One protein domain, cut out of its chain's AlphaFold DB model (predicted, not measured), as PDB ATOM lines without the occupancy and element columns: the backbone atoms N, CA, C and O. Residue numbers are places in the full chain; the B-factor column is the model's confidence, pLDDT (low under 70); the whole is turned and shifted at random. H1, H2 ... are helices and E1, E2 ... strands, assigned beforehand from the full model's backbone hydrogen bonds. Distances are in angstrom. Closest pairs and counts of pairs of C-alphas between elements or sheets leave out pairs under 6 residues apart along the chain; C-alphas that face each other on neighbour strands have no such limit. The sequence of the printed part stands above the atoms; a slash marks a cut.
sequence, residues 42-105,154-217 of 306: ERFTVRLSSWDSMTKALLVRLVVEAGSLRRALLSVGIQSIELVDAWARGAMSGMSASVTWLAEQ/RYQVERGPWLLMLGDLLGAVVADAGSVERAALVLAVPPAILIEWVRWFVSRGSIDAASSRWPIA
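This is residues 42 to 105 and 154 to 217 of the 306 residues of an uncharacterized protein of Enhygromyxa salina (UniProt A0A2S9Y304). Two clusters of crossed helices, H1 to H4 and H5 to H8, are joined into one body; on one side a two-stranded antiparallel ribbon bridges them, E1 next to H1 and E2 next to H5, and on the far side H4 packs on H7. The long helices H1 and H5 run opposite ways under the ribbon, and H5 is nearest to the middle. The printed part has 128 residues, with eight named helices and two named strands in the order E1 H1 H2 H3 H4 E2 H5 H6 H7 H8; the class is mostly helix. The whole is compact, with a radius of gyration of the C-alphas of 13.7 A and spans of 40 by 32 by 24 A.

E1, residues 43 to 47, begins at C-alpha 43 (14.010, 52.730, -7.091). H1, residues 51 to 66, is 22.3 A long. H2 is residues 69 to 75 and H3 residues 81 to 88. H4, residues 91 to 104, is 19.8 A long. After the cut come E2, residues 154 to 158, and H5, residues 162 to 177, which begins at C-alpha 162 (8.927, 51.129, -18.896) and is 22.5 A long. H6 is residues 180 to 187, H7 residues 191 to 202, 15.6 A long. H8, residues 207 to 211, ends at C-alpha 211 (27.490, 61.977, -23.097).

E1 and E2 are antiparallel neighbours, with N 44 and O 157 2.8 A apart and N 157 and O 44 2.9 A apart, both within hydrogen-bond range. The closest C-alphas of E1 and H1 are those of Val 46 and Met 54, 6.2 A; those of E2 and H5 are Val 157 and Met 165, 6.2 A. H1 and H5 are close but not clearly touching, Thr 55 to Leu 166 being their closest C-alphas at 7.9 A. H1 touches H2 with residues 59 to 66 alone, about perpendicular at 76 degrees, closest at the C-alphas of Ala 66 and Ala 72, 5.0 A. H3 and H4 form a helical hairpin at a shallow tilt of 26 degrees, closest at the C-alphas of Trp 87 and Gly 94, 4.0 A. H7 touches H4 with residues 196 to 201 alone, the C-alphas of Val 99 and Trp 200 closest at 6.1 A. H5 and H6 touch only at the corner, closest at the C-alphas of Val 174 and Ala 183, 5.3 A. H8 touches H5, closest at the C-alphas of Ala 209 and Gly 171, 5.3 A. In each of the eight helices every O i to N i+4 pair is within hydrogen-bond range.

The two C-alphas farthest apart are those of Gly 67 and Ala 217, 42.1 A. Residues 106 to 153 are not printed, and C-alphas 105 and 154 are 31.7 A apart across the cut. The links that are printed whole are tight. Mean pLDDT of the printed part is 71.2; 42 residues are under 70, among them residues 199 to 217.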
ATOM      1  N   GLU A  42      10.112  53.165  -5.491       69.06
ATOM      2  CA  GLU A  42      10.543  54.286  -6.348       69.06
ATOM      3  C   GLU A  42      11.884  54.021  -7.052       69.06
ATOM      4  O   GLU A  42      12.198  54.659  -8.056       69.06
ATOM      5  N   ARG A  43      12.691  53.082  -6.541       70.25
ATOM      6  CA  ARG A  43      14.010  52.730  -7.091       70.25
ATOM      7  C   ARG A  43      14.283  51.237  -7.035       70.25
ATOM      8  O   ARG A  43      14.203  50.618  -5.975       70.25
ATOM      9  N   PHE A  44      14.700  50.675  -8.160       69.88
ATOM     10  CA  PHE A  44      15.025  49.263  -8.299       69.88
ATOM     11  C   PHE A  44      16.531  49.058  -8.383       69.88
ATOM     12  O   PHE A  44      17.210  49.664  -9.207       69.88
ATOM     13  N   THR A  45      17.049  48.138  -7.571       72.88
ATOM     14  CA  THR A  45      18.428  47.666  -7.701       72.88
ATOM     15  C   THR A  45      18.458  46.394  -8.539       72.88
ATOM     16  O   THR A  45      17.945  45.357  -8.110       72.88
ATOM     17  N   VAL A  46      19.094  46.454  -9.705       72.12
ATOM     18  CA  VAL A  46      19.239  45.331 -10.637       72.12
ATOM     19  C   VAL A  46      20.681  44.841 -10.609       72.12
ATOM     20  O   VAL A  46      21.614  45.625 -10.761       72.12
ATOM     21  N   ARG A  47      20.893  43.541 -10.391       71.31
ATOM     22  CA  ARG A  47      22.232  42.939 -10.437       71.31
ATOM     23  C   ARG A  47      22.652  42.735 -11.890       71.31
ATOM     24  O   ARG A  47      21.873  42.194 -12.671       71.31
ATOM     25  N   LEU A  48      23.889  43.101 -12.221       72.69
ATOM     26  CA  LEU A  48      24.446  42.840 -13.542       72.69
ATOM     27  C   LEU A  48      24.432  41.337 -13.840       72.69
ATOM     28  O   LEU A  48      24.920  40.529 -13.045       72.69
ATOM     29  N   SER A  49      23.828  40.979 -14.966       76.75
ATOM     30  CA  SER A  49      23.699  39.615 -15.477       76.75
ATOM     31  C   SER A  49      23.313  39.682 -16.962       76.75
ATOM     32  O   SER A  49      23.451  40.738 -17.579       76.75
ATOM     33  N   SER A  50      22.833  38.578 -17.542       83.31
ATOM     34  CA  SER A  50      22.263  38.626 -18.893       83.31
ATOM     35  C   SER A  50      21.101  39.621 -18.966       83.31
ATOM     36  O   SER A  50      20.387  39.834 -17.981       83.31
ATOM     37  N   TRP A  51      20.871  40.192 -20.145       87.06
ATOM     38  CA  TRP A  51      19.776  41.132 -20.373       87.06
ATOM     39  C   TRP A  51      18.413  40.545 -19.987       87.06
ATOM     40  O   TRP A  51      17.605  41.194 -19.317       87.06
ATOM     41  N   ASP A  52      18.186  39.283 -20.349       84.25
ATOM     42  CA  ASP A  52      16.979  38.544 -19.993       84.25
ATOM     43  C   ASP A  52      16.805  38.445 -18.472       84.25
ATOM     44  O   ASP A  52      15.741  38.753 -17.948       84.25
ATOM     45  N   SER A  53      17.870  38.128 -17.733       78.50
ATOM     46  CA  SER A  53      17.823  38.056 -16.266       78.50
ATOM     47  C   SER A  53      17.591  39.421 -15.605       78.50
ATOM     48  O   SER A  53      16.833  39.519 -14.639       78.50
ATOM     49  N   MET A  54      18.214  40.481 -16.124       82.44
ATOM     50  CA  MET A  54      18.079  41.841 -15.593       82.44
ATOM     51  C   MET A  54      16.661  42.388 -15.773       82.44
ATOM     52  O   MET A  54      16.068  42.913 -14.829       82.44
ATOM     53  N   THR A  55      16.095  42.225 -16.967       84.62
ATOM     54  CA  THR A  55      14.730  42.668 -17.282       84.62
ATOM     55  C   THR A  55      13.673  41.811 -16.593       84.62
ATOM     56  O   THR A  55      12.725  42.367 -16.043       84.62
ATOM     57  N   LYS A  56      13.872  40.486 -16.502       82.88
ATOM     58  CA  LYS A  56      13.054  39.587 -15.670       82.88
ATOM     59  C   LYS A  56      12.992  40.054 -14.226       82.88
ATOM     60  O   LYS A  56      11.906  40.193 -13.678       82.88
ATOM     61  N   ALA A  57      14.142  40.330 -13.613       80.56
ATOM     62  CA  ALA A  57      14.198  40.793 -12.230       80.56
ATOM     63  C   ALA A  57      13.430  42.108 -12.022       80.56
ATOM     64  O   ALA A  57      12.762  42.270 -11.001       80.56
ATOM     65  N   LEU A  58      13.495  43.029 -12.986       82.75
ATOM     66  CA  LEU A  58      12.743  44.282 -12.946       82.75
ATOM     67  C   LEU A  58      11.229  44.046 -13.109       82.75
ATOM     68  O   LEU A  58      10.443  44.558 -12.314       82.75
ATOM     69  N   LEU A  59      10.825  43.225 -14.082       82.44
ATOM     70  CA  LEU A  59       9.423  42.872 -14.323       82.44
ATOM     71  C   LEU A  59       8.800  42.142 -13.141       82.44
ATOM     72  O   LEU A  59       7.701  42.499 -12.740       82.44
ATOM     73  N   VAL A  60       9.496  41.169 -12.550       81.62
ATOM     74  CA  VAL A  60       9.004  40.426 -11.381       81.62
ATOM     75  C   VAL A  60       8.677  41.383 -10.241       81.62
ATOM     76  O   VAL A  60       7.618  41.255  -9.638       81.62
ATOM     77  N   ARG A  61       9.520  42.388  -9.975       81.81
ATOM     78  CA  ARG A  61       9.218  43.393  -8.943       81.81
ATOM     79  C   ARG A  61       7.941  44.168  -9.258       81.81
ATOM     80  O   ARG A  61       7.076  44.281  -8.396       81.81
ATOM     81  N   LEU A  62       7.791  44.633 -10.497       80.75
ATOM     82  CA  LEU A  62       6.588  45.349 -10.926       80.75
ATOM     83  C   LEU A  62       5.334  44.454 -10.890       80.75
ATOM     84  O   LEU A  62       4.258  44.914 -10.519       80.75
ATOM     85  N   VAL A  63       5.463  43.174 -11.249       80.81
ATOM     86  CA  VAL A  63       4.381  42.176 -11.224       80.81
ATOM     87  C   VAL A  63       3.939  41.894  -9.797       80.81
ATOM     88  O   VAL A  63       2.739  41.879  -9.541       80.81
ATOM     89  N   VAL A  64       4.878  41.701  -8.868       80.00
ATOM     90  CA  VAL A  64       4.564  41.457  -7.453       80.00
ATOM     91  C   VAL A  64       3.803  42.646  -6.860       80.00
ATOM     92  O   VAL A  64       2.836  42.445  -6.132       80.00
ATOM     93  N   GLU A  65       4.176  43.877  -7.216       78.69
ATOM     94  CA  GLU A  65       3.459  45.081  -6.781       78.69
ATOM     95  C   GLU A  65       2.068  45.226  -7.423       78.69
ATOM     96  O   GLU A  65       1.106  45.594  -6.752       78.69
ATOM     97  N   ALA A  66       1.947  44.967  -8.728       78.06
ATOM     98  CA  ALA A  66       0.713  45.204  -9.481       78.06
ATOM     99  C   ALA A  66      -0.268  44.011  -9.472       78.06
ATOM    100  O   ALA A  66      -1.431  44.143  -9.875       78.06
ATOM    101  N   GLY A  67       0.197  42.835  -9.050       78.81
ATOM    102  CA  GLY A  67      -0.538  41.571  -9.009       78.81
ATOM    103  C   GLY A  67      -0.702  40.861 -10.359       78.81
ATOM    104  O   GLY A  67      -1.286  39.783 -10.396       78.81
ATOM    105  N   SER A  68      -0.240  41.443 -11.470       81.88
ATOM    106  CA  SER A  68      -0.138  40.767 -12.773       81.88
ATOM    107  C   SER A  68       0.787  41.519 -13.731       81.88
ATOM    108  O   SER A  68       0.932  42.739 -13.622       81.88
ATOM    109  N   LEU A  69       1.360  40.815 -14.716       76.50
ATOM    110  CA  LEU A  69       2.215  41.414 -15.752       76.50
ATOM    111  C   LEU A  69       1.498  42.523 -16.519       76.50
ATOM    112  O   LEU A  69       2.029  43.616 -16.691       76.50
ATOM    113  N   ARG A  70       0.248  42.284 -16.918       78.75
ATOM    114  CA  ARG A  70      -0.541  43.284 -17.643       78.75
ATOM    115  C   ARG A  70      -0.736  44.562 -16.824       78.75
ATOM    116  O   ARG A  70      -0.565  45.653 -17.358       78.75
ATOM    117  N   ARG A  71      -1.079  44.452 -15.534       78.81
ATOM    118  CA  ARG A  71      -1.238  45.628 -14.657       78.81
ATOM    119  C   ARG A  71       0.092  46.329 -14.410       78.81
ATOM    120  O   ARG A  71       0.123  47.555 -14.430       78.81
ATOM    121  N   ALA A  72       1.168  45.564 -14.235       76.50
ATOM    122  CA  ALA A  72       2.518  46.086 -14.085       76.50
ATOM    123  C   ALA A  72       2.900  46.950 -15.289       76.50
ATOM    124  O   ALA A  72       3.155  48.139 -15.120       76.50
ATOM    125  N   LEU A  73       2.834  46.394 -16.501       77.12
ATOM    126  CA  LEU A  73       3.205  47.083 -17.738       77.12
ATOM    127  C   LEU A  73       2.315  48.300 -18.035       77.12
ATOM    128  O   LEU A  73       2.832  49.348 -18.421       77.12
ATOM    129  N   LEU A  74       1.006  48.214 -17.766       77.00
ATOM    130  CA  LEU A  74       0.100  49.367 -17.857       77.00
ATOM    131  C   LEU A  74       0.476  50.473 -16.859       77.00
ATOM    132  O   LEU A  74       0.440  51.650 -17.214       77.00
ATOM    133  N   SER A  75       0.873  50.113 -15.632       77.88
ATOM    134  CA  SER A  75       1.268  51.083 -14.598       77.88
ATOM    135  C   SER A  75       2.550  51.846 -14.943       77.88
ATOM    136  O   SER A  75       2.731  52.975 -14.497       77.88
ATOM    137  N   VAL A  76       3.412  51.253 -15.775       72.31
ATOM    138  CA  VAL A  76       4.626  51.881 -16.315       72.31
ATOM    139  C   VAL A  76       4.435  52.342 -17.769       72.31
ATOM    140  O   VAL A  76       5.397  52.543 -18.503       72.31
ATOM    141  N   GLY A  77       3.190  52.549 -18.207       72.69
ATOM    142  CA  GLY A  77       2.877  53.267 -19.444       72.69
ATOM    143  C   GLY A  77       2.914  52.456 -20.743       72.69
ATOM    144  O   GLY A  77       2.751  53.054 -21.806       72.69
ATOM    145  N   ILE A  78       3.070  51.125 -20.712       75.94
ATOM    146  CA  ILE A  78       2.838  50.300 -21.909       75.94
ATOM    147  C   ILE A  78       1.340  50.064 -22.064       75.94
ATOM    148  O   ILE A  78       0.743  49.299 -21.309       75.94
ATOM    149  N   GLN A  79       0.742  50.685 -23.076       74.50
ATOM    150  CA  GLN A  79      -0.682  50.529 -23.388       74.50
ATOM    151  C   GLN A  79      -0.943  49.616 -24.596       74.50
ATOM    152  O   GLN A  79      -2.073  49.174 -24.791       74.50
ATOM    153  N   SER A  80       0.089  49.300 -25.388       79.50
ATOM    154  CA  SER A  80      -0.031  48.392 -26.535       79.50
ATOM    155  C   SER A  80      -0.141  46.937 -26.076       79.50
ATOM    156  O   SER A  80       0.742  46.430 -25.383       79.50
ATOM    157  N   ILE A  81      -1.213  46.260 -26.497       81.06
ATOM    158  CA  ILE A  81      -1.428  44.825 -26.250       81.06
ATOM    159  C   ILE A  81      -0.309  44.004 -26.900       81.06
ATOM    160  O   ILE A  81       0.222  43.095 -26.276       81.06
ATOM    161  N   GLU A  82       0.122  44.384 -28.101       84.50
ATOM    162  CA  GLU A  82       1.184  43.691 -28.835       84.50
ATOM    163  C   GLU A  82       2.520  43.737 -28.086       84.50
ATOM    164  O   GLU A  82       3.243  42.739 -28.039       84.50
ATOM    165  N   LEU A  83       2.831  44.874 -27.450       81.75
ATOM    166  CA  LEU A  83       4.010  44.998 -26.595       81.75
ATOM    167  C   LEU A  83       3.876  44.145 -25.336       81.75
ATOM    168  O   LEU A  83       4.829  43.461 -24.972       81.75
ATOM    169  N   VAL A  84       2.711  44.152 -24.684       81.19
ATOM    170  CA  VAL A  84       2.456  43.306 -23.506       81.19
ATOM    171  C   VAL A  84       2.652  41.828 -23.853       81.19
ATOM    172  O   VAL A  84       3.380  41.134 -23.145       81.19
ATOM    173  N   ASP A  85       2.099  41.372 -24.976       84.25
ATOM    174  CA  ASP A  85       2.240  39.991 -25.442       84.25
ATOM    175  C   ASP A  85       3.691  39.661 -25.822       84.25
ATOM    176  O   ASP A  85       4.176  38.556 -25.575       84.25
ATOM    177  N   ALA A  86       4.420  40.609 -26.416       86.69
ATOM    178  CA  ALA A  86       5.834  40.429 -26.729       86.69
ATOM    179  C   ALA A  86       6.693  40.279 -25.469       86.69
ATOM    180  O   ALA A  86       7.577  39.422 -25.442       86.69
ATOM    181  N   TRP A  87       6.414  41.065 -24.426       84.25
ATOM    182  CA  TRP A  87       7.088  40.956 -23.133       84.25
ATOM    183  C   TRP A  87       6.721  39.672 -22.386       84.25
ATOM    184  O   TRP A  87       7.603  39.081 -21.767       84.25
ATOM    185  N   ALA A  88       5.482  39.186 -22.514       81.62
ATOM    186  CA  ALA A  88       5.083  37.875 -21.997       81.62
ATOM    187  C   ALA A  88       5.876  36.731 -22.656       81.62
ATOM    188  O   ALA A  88       6.327  35.815 -21.979       81.62
ATOM    189  N   ARG A  89       6.162  36.826 -23.965       84.06
ATOM    190  CA  ARG A  89       6.997  35.840 -24.683       84.06
ATOM    191  C   ARG A  89       8.484  35.873 -24.306       84.06
ATOM    192  O   ARG A  89       9.220  34.972 -24.706       84.06
ATOM    193  N   GLY A  90       8.958  36.901 -23.600       81.25
ATOM    194  CA  GLY A  90      10.338  37.000 -23.117       81.25
ATOM    195  C   GLY A  90      11.047  38.315 -23.438       81.25
ATOM    196  O   GLY A  90      10.608  39.107 -24.268       81.25
ATOM    197  N   ALA A  91      12.197  38.538 -22.793       83.25
ATOM    198  CA  ALA A  91      12.895  39.825 -22.816       83.25
ATOM    199  C   ALA A  91      13.421  40.231 -24.199       83.25
ATOM    200  O   ALA A  91      13.346  41.400 -24.571       83.25
ATOM    201  N   MET A  92      13.936  39.274 -24.978       84.69
ATOM    202  CA  MET A  92      14.402  39.523 -26.351       84.69
ATOM    203  C   MET A  92      13.247  39.942 -27.269       84.69
ATOM    204  O   MET A  92      13.370  40.912 -28.021       84.69
ATOM    205  N   SER A  93      12.120  39.228 -27.183       84.69
ATOM    206  CA  SER A  93      10.899  39.506 -27.946       84.69
ATOM    207  C   SER A  93      10.308  40.857 -27.557       84.69
ATOM    208  O   SER A  93      10.006  41.669 -28.429       84.69
ATOM    209  N   GLY A  94      10.211  41.121 -26.252       84.81
ATOM    210  CA  GLY A  94       9.733  42.383 -25.704       84.81
ATOM    211  C   GLY A  94      10.589  43.571 -26.132       84.81
ATOM    212  O   GLY A  94      10.042  44.571 -26.594       84.81
ATOM    213  N   MET A  95      11.920  43.461 -26.060       85.94
ATOM    214  CA  MET A  95      12.816  44.527 -26.518       85.94
ATOM    215  C   MET A  95      12.713  44.787 -28.010       85.94
ATOM    216  O   MET A  95      12.587  45.938 -28.410       85.94
ATOM    217  N   SER A  96      12.733  43.735 -28.825       84.50
ATOM    218  CA  SER A  96      12.660  43.886 -30.282       84.50
ATOM    219  C   SER A  96      11.337  44.535 -30.690       84.50
ATOM    220  O   SER A  96      11.340  45.516 -31.424       84.50
ATOM    221  N   ALA A  97      10.216  44.082 -30.120       83.19
ATOM    222  CA  ALA A  97       8.914  44.705 -30.350       83.19
ATOM    223  C   ALA A  97       8.862  46.159 -29.852       83.19
ATOM    224  O   ALA A  97       8.280  47.014 -30.511       83.19
ATOM    225  N   SER A  98       9.499  46.459 -28.715       80.69
ATOM    226  CA  SER A  98       9.582  47.823 -28.177       80.69
ATOM    227  C   SER A  98      10.374  48.749 -29.099       80.69
ATOM    228  O   SER A  98       9.986  49.899 -29.284       80.69
ATOM    229  N   VAL A  99      11.448  48.244 -29.708       74.06
ATOM    230  CA  VAL A  99      12.218  48.965 -30.724       74.06
ATOM    231  C   VAL A  99      11.388  49.218 -31.977       74.06
ATOM    232  O   VAL A  99      11.315  50.363 -32.413       74.06
ATOM    233  N   THR A 100      10.730  48.195 -32.527       79.25
ATOM    234  CA  THR A 100       9.860  48.346 -33.705       79.25
ATOM    235  C   THR A 100       8.752  49.361 -33.440       79.25
ATOM    236  O   THR A 100       8.568  50.295 -34.214       79.25
ATOM    237  N   TRP A 101       8.087  49.254 -32.288       78.31
ATOM    238  CA  TRP A 101       7.047  50.193 -31.888       78.31
ATOM    239  C   TRP A 101       7.571  51.627 -31.767       78.31
ATOM    240  O   TRP A 101       6.913  52.557 -32.231       78.31
ATOM    241  N   LEU A 102       8.758  51.822 -31.171       69.44
ATOM    242  CA  LEU A 102       9.409  53.133 -31.106       69.44
ATOM    243  C   LEU A 102       9.728  53.657 -32.507       69.44
ATOM    244  O   LEU A 102       9.476  54.832 -32.765       69.44
ATOM    245  N   ALA A 103      10.232  52.810 -33.403       67.31
ATOM    246  CA  ALA A 103      10.545  53.183 -34.777       67.31
ATOM    247  C   ALA A 103       9.321  53.674 -35.558       67.31
ATOM    248  O   ALA A 103       9.426  54.614 -36.343       67.31
ATOM    249  N   GLU A 104       8.159  53.083 -35.292       69.50
ATOM    250  CA  GLU A 104       6.877  53.456 -35.893       69.50
ATOM    251  C   GLU A 104       6.252  54.707 -35.268       69.50
ATOM    252  O   GLU A 104       5.400  55.346 -35.891       69.50
ATOM    253  N   GLN A 105       6.656  55.093 -34.050       62.59
ATOM    254  CA  GLN A 105       6.152  56.328 -33.455       62.59
ATOM    255  C   GLN A 105       6.703  57.540 -34.220       62.59
ATOM    256  O   GLN A 105       7.929  57.635 -34.399       62.59
ATOM    257  N   ARG A 154      25.892  46.057  -9.737       66.31
ATOM    258  CA  ARG A 154      24.511  46.501  -9.521       66.31
ATOM    259  C   ARG A 154      24.249  47.873 -10.147       66.31
ATOM    260  O   ARG A 154      25.074  48.773 -10.015       66.31
ATOM    261  N   TYR A 155      23.058  48.033 -10.710       66.19
ATOM    262  CA  TYR A 155      22.528  49.266 -11.288       66.19
ATOM    263  C   TYR A 155      21.291  49.715 -10.515       66.19
ATOM    264  O   TYR A 155      20.532  48.876 -10.025       66.19
ATOM    265  N   GLN A 156      21.103  51.027 -10.384       68.44
ATOM    266  CA  GLN A 156      19.884  51.615  -9.828       68.44
ATOM    267  C   GLN A 156      19.052  52.169 -10.977       68.44
ATOM    268  O   GLN A 156      19.582  52.908 -11.799       68.44
ATOM    269  N   VAL A 157      17.772  51.817 -11.012       66.88
ATOM    270  CA  VAL A 157      16.812  52.298 -12.008       66.88
ATOM    271  C   VAL A 157      15.673  52.975 -11.262       66.88
ATOM    272  O   VAL A 157      15.066  52.364 -10.378       66.88
ATOM    273  N   GLU A 158      15.403  54.239 -11.572       68.62
ATOM    274  CA  GLU A 158      14.261  54.952 -10.994       68.62
ATOM    275  C   GLU A 158      12.962  54.454 -11.632       68.62
ATOM    276  O   GLU A 158      12.923  54.115 -12.815       68.62
ATOM    277  N   ARG A 159      11.887  54.363 -10.847       71.81
ATOM    278  CA  ARG A 159      10.579  53.980 -11.373       71.81
ATOM    279  C   ARG A 159      10.087  55.062 -12.331       71.81
ATOM    280  O   ARG A 159      10.000  56.231 -11.970       71.81
ATOM    281  N   GLY A 160       9.678  54.649 -13.522       71.94
ATOM    282  CA  GLY A 160       9.124  55.537 -14.532       71.94
ATOM    283  C   GLY A 160       8.442  54.754 -15.648       71.94
ATOM    284  O   GLY A 160       8.109  53.580 -15.471       71.94
ATOM    285  N   PRO A 161       8.214  55.387 -16.808       76.81
ATOM    286  CA  PRO A 161       7.765  54.681 -17.995       76.81
ATOM    287  C   PRO A 161       8.721  53.540 -18.358       76.81
ATOM    288  O   PRO A 161       9.936  53.732 -18.389       76.81
ATOM    289  N   TRP A 162       8.176  52.366 -18.673       80.94
ATOM    290  CA  TRP A 162       8.927  51.129 -18.896       80.94
ATOM    291  C   TRP A 162      10.090  51.301 -19.864       80.94
ATOM    292  O   TRP A 162      11.218  50.909 -19.587       80.94
ATOM    293  N   LEU A 163       9.808  51.930 -21.003       77.50
ATOM    294  CA  LEU A 163      10.789  52.115 -22.060       77.50
ATOM    295  C   LEU A 163      11.937  53.034 -21.625       77.50
ATOM    296  O   LEU A 163      13.068  52.833 -22.051       77.50
ATOM    297  N   LEU A 164      11.671  53.992 -20.738       70.75
ATOM    298  CA  LEU A 164      12.707  54.867 -20.192       70.75
ATOM    299  C   LEU A 164      13.582  54.124 -19.191       70.75
ATOM    300  O   LEU A 164      14.797  54.162 -19.303       70.75
ATOM    301  N   MET A 165      12.969  53.344 -18.300       76.88
ATOM    302  CA  MET A 165      13.699  52.496 -17.356       76.88
ATOM    303  C   MET A 165      14.653  51.524 -18.065       76.88
ATOM    304  O   MET A 165      15.773  51.294 -17.608       76.88
ATOM    305  N   LEU A 166      14.216  50.954 -19.192       79.56
ATOM    306  CA  LEU A 166      15.052  50.098 -20.031       79.56
ATOM    307  C   LEU A 166      16.159  50.875 -20.739       79.56
ATOM    308  O   LEU A 166      17.288  50.390 -20.788       79.56
ATOM    309  N   GLY A 167      15.845  52.059 -21.267       72.06
ATOM    310  CA  GLY A 167      16.824  52.947 -21.886       72.06
ATOM    311  C   GLY A 167      17.926  53.364 -20.914       72.06
ATOM    312  O   GLY A 167      19.101  53.265 -21.258       72.06
ATOM    313  N   ASP A 168      17.567  53.728 -19.685       68.56
ATOM    314  CA  ASP A 168      18.508  54.121 -18.634       68.56
ATOM    315  C   ASP A 168      19.384  52.945 -18.196       68.56
ATOM    316  O   ASP A 168      20.606  53.068 -18.098       68.56
ATOM    317  N   LEU A 169      18.782  51.768 -17.987       75.50
ATOM    318  CA  LEU A 169      19.522  50.559 -17.629       75.50
ATOM    319  C   LEU A 169      20.511  50.159 -18.730       75.50
ATOM    320  O   LEU A 169      21.664  49.834 -18.444       75.50
ATOM    321  N   LEU A 170      20.066  50.199 -19.988       76.56
ATOM    322  CA  LEU A 170      20.894  49.900 -21.150       76.56
ATOM    323  C   LEU A 170      22.028  50.923 -21.299       76.56
ATOM    324  O   LEU A 170      23.185  50.531 -21.450       76.56
ATOM    325  N   GLY A 171      21.716  52.216 -21.201       69.50
ATOM    326  CA  GLY A 171      22.690  53.301 -21.264       69.50
ATOM    327  C   GLY A 171      23.765  53.168 -20.189       69.50
ATOM    328  O   GLY A 171      24.952  53.214 -20.506       69.50
ATOM    329  N   ALA A 172      23.369  52.901 -18.943       69.62
ATOM    330  CA  ALA A 172      24.294  52.738 -17.827       69.62
ATOM    331  C   ALA A 172      25.216  51.518 -17.990       69.62
ATOM    332  O   ALA A 172      26.422  51.627 -17.770       69.62
ATOM    333  N   VAL A 173      24.678  50.361 -18.401       69.81
ATOM    334  CA  VAL A 173      25.492  49.152 -18.624       69.81
ATOM    335  C   VAL A 173      26.488  49.370 -19.755       69.81
ATOM    336  O   VAL A 173      27.653  48.995 -19.624       69.81
ATOM    337  N   VAL A 174      26.061  49.974 -20.867       70.81
ATOM    338  CA  VAL A 174      26.969  50.174 -22.000       70.81
ATOM    339  C   VAL A 174      28.010  51.255 -21.702       70.81
ATOM    340  O   VAL A 174      29.174  51.081 -22.067       70.81
ATOM    341  N   ALA A 175      27.636  52.323 -20.991       64.00
ATOM    342  CA  ALA A 175      28.576  53.338 -20.522       64.00
ATOM    343  C   ALA A 175      29.652  52.728 -19.606       64.00
ATOM    344  O   ALA A 175      30.840  52.947 -19.841       64.00
ATOM    345  N   ASP A 176      29.259  51.896 -18.636       61.94
ATOM    346  CA  ASP A 176      30.197  51.189 -17.752       61.94
ATOM    347  C   ASP A 176      31.068  50.167 -18.510       61.94
ATOM    348  O   ASP A 176      32.237  49.972 -18.177       61.94
ATOM    349  N   ALA A 177      30.524  49.507 -19.539       60.72
ATOM    350  CA  ALA A 177      31.275  48.574 -20.382       60.72
ATOM    351  C   ALA A 177      32.278  49.280 -21.319       60.72
ATOM    352  O   ALA A 177      33.209  48.645 -21.832       60.72
ATOM    353  N   GLY A 178      32.071  50.572 -21.585       55.88
ATOM    354  CA  GLY A 178      32.885  51.411 -22.466       55.88
ATOM    355  C   GLY A 178      32.771  51.090 -23.964       55.88
ATOM    356  O   GLY A 178      33.462  51.718 -24.761       55.88
ATOM    357  N   SER A 179      31.954  50.105 -24.359       61.22
ATOM    358  CA  SER A 179      31.679  49.747 -25.764       61.22
ATOM    359  C   SER A 179      30.472  48.808 -25.881       61.22
ATOM    360  O   SER A 179      30.187  48.046 -24.947       61.22
ATOM    361  N   VAL A 180      29.808  48.797 -27.044       66.88
ATOM    362  CA  VAL A 180      28.702  47.864 -27.332       66.88
ATOM    363  C   VAL A 180      29.190  46.435 -27.359       66.88
ATOM    364  O   VAL A 180      28.510  45.549 -26.866       66.88
ATOM    365  N   GLU A 181      30.368  46.195 -27.917       69.69
ATOM    366  CA  GLU A 181      30.931  44.864 -28.084       69.69
ATOM    367  C   GLU A 181      31.163  44.210 -26.719       69.69
ATOM    368  O   GLU A 181      30.824  43.044 -26.520       69.69
ATOM    369  N   ARG A 182      31.667  44.976 -25.742       61.50
ATOM    370  CA  ARG A 182      31.819  44.492 -24.362       61.50
ATOM    371  C   ARG A 182      30.475  44.348 -23.657       61.50
ATOM    372  O   ARG A 182      30.259  43.338 -22.993       61.50
ATOM    373  N   ALA A 183      29.565  45.305 -23.820       70.31
ATOM    374  CA  ALA A 183      28.232  45.215 -23.228       70.31
ATOM    375  C   ALA A 183      27.441  44.018 -23.776       70.31
ATOM    376  O   ALA A 183      26.808  43.309 -23.006       70.31
ATOM    377  N   ALA A 184      27.537  43.733 -25.074       73.25
ATOM    378  CA  ALA A 184      26.912  42.601 -25.751       73.25
ATOM    379  C   ALA A 184      27.349  41.264 -25.146       73.25
ATOM    380  O   ALA A 184      26.509  40.404 -24.878       73.25
ATOM    381  N   LEU A 185      28.648  41.115 -24.861       70.25
ATOM    382  CA  LEU A 185      29.184  39.930 -24.186       70.25
ATOM    383  C   LEU A 185      28.598  39.759 -22.780       70.25
ATOM    384  O   LEU A 185      28.201  38.659 -22.408       70.25
ATOM    385  N   VAL A 186      28.521  40.844 -22.009       73.94
ATOM    386  CA  VAL A 186      28.032  40.830 -20.620       73.94
ATOM    387  C   VAL A 186      26.525  40.583 -20.558       73.94
ATOM    388  O   VAL A 186      26.045  39.797 -19.745       73.94
ATOM    389  N   LEU A 187      25.786  41.240 -21.446       79.62
ATOM    390  CA  LEU A 187      24.338  41.138 -21.564       79.62
ATOM    391  C   LEU A 187      23.897  39.838 -22.249       79.62
ATOM    392  O   LEU A 187      22.711  39.517 -22.201       79.62
ATOM    393  N   ALA A 188      24.825  39.084 -22.844       84.00
ATOM    394  CA  ALA A 188      24.549  37.903 -23.659       84.00
ATOM    395  C   ALA A 188      23.555  38.192 -24.803       84.00
ATOM    396  O   ALA A 188      22.653  37.404 -25.081       84.00
ATOM    397  N   VAL A 189      23.726  39.340 -25.467       79.94
ATOM    398  CA  VAL A 189      22.902  39.794 -26.600       79.94
ATOM    399  C   VAL A 189      23.794  39.915 -27.837       79.94
ATOM    400  O   VAL A 189      24.903  40.436 -27.723       79.94
ATOM    401  N   PRO A 190      23.353  39.479 -29.032       82.88
ATOM    402  CA  PRO A 190      24.121  39.685 -30.256       82.88
ATOM    403  C   PRO A 190      24.437  41.175 -30.486       82.88
ATOM    404  O   PRO A 190      23.518  41.995 -30.420       82.88
ATOM    405  N   PRO A 191      25.690  41.550 -30.819       75.38
ATOM    406  CA  PRO A 191      26.082  42.954 -30.963       75.38
ATOM    407  C   PRO A 191      25.202  43.745 -31.935       75.38
ATOM    408  O   PRO A 191      24.790  44.851 -31.613       75.38
ATOM    409  N   ALA A 192      24.842  43.164 -33.083       76.50
ATOM    410  CA  ALA A 192      23.983  43.820 -34.072       76.50
ATOM    411  C   ALA A 192      22.604  44.208 -33.503       76.50
ATOM    412  O   ALA A 192      22.114  45.302 -33.769       76.50
ATOM    413  N   ILE A 193      22.025  43.336 -32.676       80.69
ATOM    414  CA  ILE A 193      20.738  43.572 -32.013       80.69
ATOM    415  C   ILE A 193      20.899  44.647 -30.933       80.69
ATOM    416  O   ILE A 193      20.095  45.570 -30.842       80.69
ATOM    417  N   LEU A 194      21.975  44.571 -30.143       79.06
ATOM    418  CA  LEU A 194      22.240  45.556 -29.097       79.06
ATOM    419  C   LEU A 194      22.448  46.962 -29.671       79.06
ATOM    420  O   LEU A 194      21.949  47.931 -29.109       79.06
ATOM    421  N   ILE A 195      23.142  47.074 -30.805       75.75
ATOM    422  CA  ILE A 195      23.320  48.335 -31.532       75.75
ATOM    423  C   ILE A 195      21.962  48.941 -31.906       75.75
ATOM    424  O   ILE A 195      21.753  50.138 -31.717       75.75
ATOM    425  N   GLU A 196      21.042  48.131 -32.429       75.50
ATOM    426  CA  GLU A 196      19.702  48.584 -32.806       75.50
ATOM    427  C   GLU A 196      18.920  49.098 -31.590       75.50
ATOM    428  O   GLU A 196      18.350  50.188 -31.626       75.50
ATOM    429  N   TRP A 197      18.962  48.357 -30.483       81.69
ATOM    430  CA  TRP A 197      18.300  48.751 -29.240       81.69
ATOM    431  C   TRP A 197      18.858  50.048 -28.684       81.69
ATOM    432  O   TRP A 197      18.100  50.964 -28.374       81.69
ATOM    433  N   VAL A 198      20.185  50.148 -28.598       72.06
ATOM    434  CA  VAL A 198      20.846  51.370 -28.148       72.06
ATOM    435  C   VAL A 198      20.380  52.520 -29.024       72.06
ATOM    436  O   VAL A 198      19.893  53.493 -28.475       72.06
ATOM    437  N   ARG A 199      20.417  52.418 -30.358       68.31
ATOM    438  CA  ARG A 199      19.981  53.524 -31.224       68.31
ATOM    439  C   ARG A 199      18.597  54.041 -30.874       68.31
ATOM    440  O   ARG A 199      18.450  55.242 -30.687       68.31
ATOM    441  N   TRP A 200      17.605  53.171 -30.755       65.06
ATOM    442  CA  TRP A 200      16.223  53.606 -30.555       65.06
ATOM    443  C   TRP A 200      15.928  54.108 -29.144       65.06
ATOM    444  O   TRP A 200      15.172  55.067 -28.985       65.06
ATOM    445  N   PHE A 201      16.546  53.514 -28.126       62.22
ATOM    446  CA  PHE A 201      16.336  53.919 -26.736       62.22
ATOM    447  C   PHE A 201      17.216  55.107 -26.318       62.22
ATOM    448  O   PHE A 201      16.788  55.936 -25.518       62.22
ATOM    449  N   VAL A 202      18.417  55.236 -26.888       55.78
ATOM    450  CA  VAL A 202      19.367  56.323 -26.594       55.78
ATOM    451  C   VAL A 202      19.036  57.590 -27.369       55.78
ATOM    452  O   VAL A 202      18.966  58.659 -26.762       55.78
ATOM    453  N   SER A 203      18.785  57.491 -28.682       49.38
ATOM    454  CA  SER A 203      18.524  58.670 -29.531       49.38
ATOM    455  C   SER A 203      17.254  59.432 -29.143       49.38
ATOM    456  O   SER A 203      17.106  60.594 -29.507       49.38
ATOM    457  N   ARG A 204      16.349  58.806 -28.380       47.19
ATOM    458  CA  ARG A 204      15.055  59.380 -27.999       47.19
ATOM    459  C   ARG A 204      14.960  59.903 -26.563       47.19
ATOM    460  O   ARG A 204      13.864  60.299 -26.166       47.19
ATOM    461  N   GLY A 205      16.054  59.969 -25.792       43.53
ATOM    462  CA  GLY A 205      15.983  60.685 -24.508       43.53
ATOM    463  C   GLY A 205      17.006  60.405 -23.407       43.53
ATOM    464  O   GLY A 205      16.776  60.885 -22.302       43.53
ATOM    465  N   SER A 206      18.110  59.683 -23.634       41.41
ATOM    466  CA  SER A 206      19.092  59.443 -22.556       41.41
ATOM    467  C   SER A 206      20.313  60.369 -22.654       41.41
ATOM    468  O   SER A 206      21.145  60.244 -23.555       41.41
ATOM    469  N   ILE A 207      20.438  61.295 -21.695       37.38
ATOM    470  CA  ILE A 207      21.560  62.250 -21.574       37.38
ATOM    471  C   ILE A 207      22.896  61.521 -21.320       37.38
ATOM    472  O   ILE A 207      23.943  61.944 -21.818       37.38
ATOM    473  N   ASP A 208      22.879  60.392 -20.611       38.62
ATOM    474  CA  ASP A 208      24.080  59.600 -20.293       38.62
ATOM    475  C   ASP A 208      24.629  58.856 -21.520       38.62
ATOM    476  O   ASP A 208      25.836  58.666 -21.701       38.62
ATOM    477  N   ALA A 209      23.739  58.494 -22.435       39.56
ATOM    478  CA  ALA A 209      24.116  57.849 -23.676       39.56
ATOM    479  C   ALA A 209      24.530  58.860 -24.773       39.56
ATOM    480  O   ALA A 209      25.396  58.559 -25.590       39.56
ATOM    481  N   ALA A 210      24.018  60.097 -24.720       35.25
ATOM    482  CA  ALA A 210      24.535  61.229 -25.501       35.25
ATOM    483  C   ALA A 210      25.899  61.757 -24.999       35.25
ATOM    484  O   ALA A 210      26.652  62.360 -25.763       35.25
ATOM    485  N   SER A 211      26.219  61.558 -23.715       34.88
ATOM    486  CA  SER A 211      27.490  61.977 -23.097       34.88
ATOM    487  C   SER A 211      28.567  60.890 -23.095       34.88
ATOM    488  O   SER A 211      29.750  61.191 -22.907       34.88
ATOM    489  N   SER A 212      28.203  59.638 -23.367       33.78
ATOM    490  CA  SER A 212      29.183  58.622 -23.744       33.78
ATOM    491  C   SER A 212      29.663  58.901 -25.173       33.78
ATOM    492  O   SER A 212      28.909  59.362 -26.025       33.78
ATOM    493  N   ARG A 213      30.958  58.692 -25.433       33.81
ATOM    494  CA  ARG A 213      31.628  59.022 -26.707       33.81
ATOM    495  C   ARG A 213      31.225  58.058 -27.832       33.81
ATOM    496  O   ARG A 213      32.065  57.342 -28.371       33.81
ATOM    497  N   TRP A 214      29.941  58.012 -28.158       40.12
ATOM    498  CA  TRP A 214      29.408  57.177 -29.221       40.12
ATOM    499  C   TRP A 214      29.521  57.872 -30.572       40.12
ATOM    500  O   TRP A 214      29.110  59.025 -30.707       40.12
ATOM    501  N   PRO A 215      29.983  57.169 -31.611       31.02
ATOM    502  CA  PRO A 215      29.694  57.554 -32.977       31.02
ATOM    503  C   PRO A 215      28.261  57.100 -33.302       31.02
ATOM    504  O   PRO A 215      28.032  55.932 -33.611       31.02
ATOM    505  N   ILE A 216      27.273  57.995 -33.215       36.59
ATOM    506  CA  ILE A 216      25.949  57.732 -33.805       36.59
ATOM    507  C   ILE A 216      25.981  58.214 -35.259       36.59
ATOM    508  O   ILE A 216      25.648  59.358 -35.543       36.59
ATOM    509  N   ALA A 217      26.432  57.340 -36.159       23.95
ATOM    510  CA  ALA A 217      26.108  57.341 -37.590       23.95
ATOM    511  C   ALA A 217      26.474  55.967 -38.180       23.95
ATOM    512  O   ALA A 217      27.547  55.437 -37.876       23.95
TER     513      ALA A 217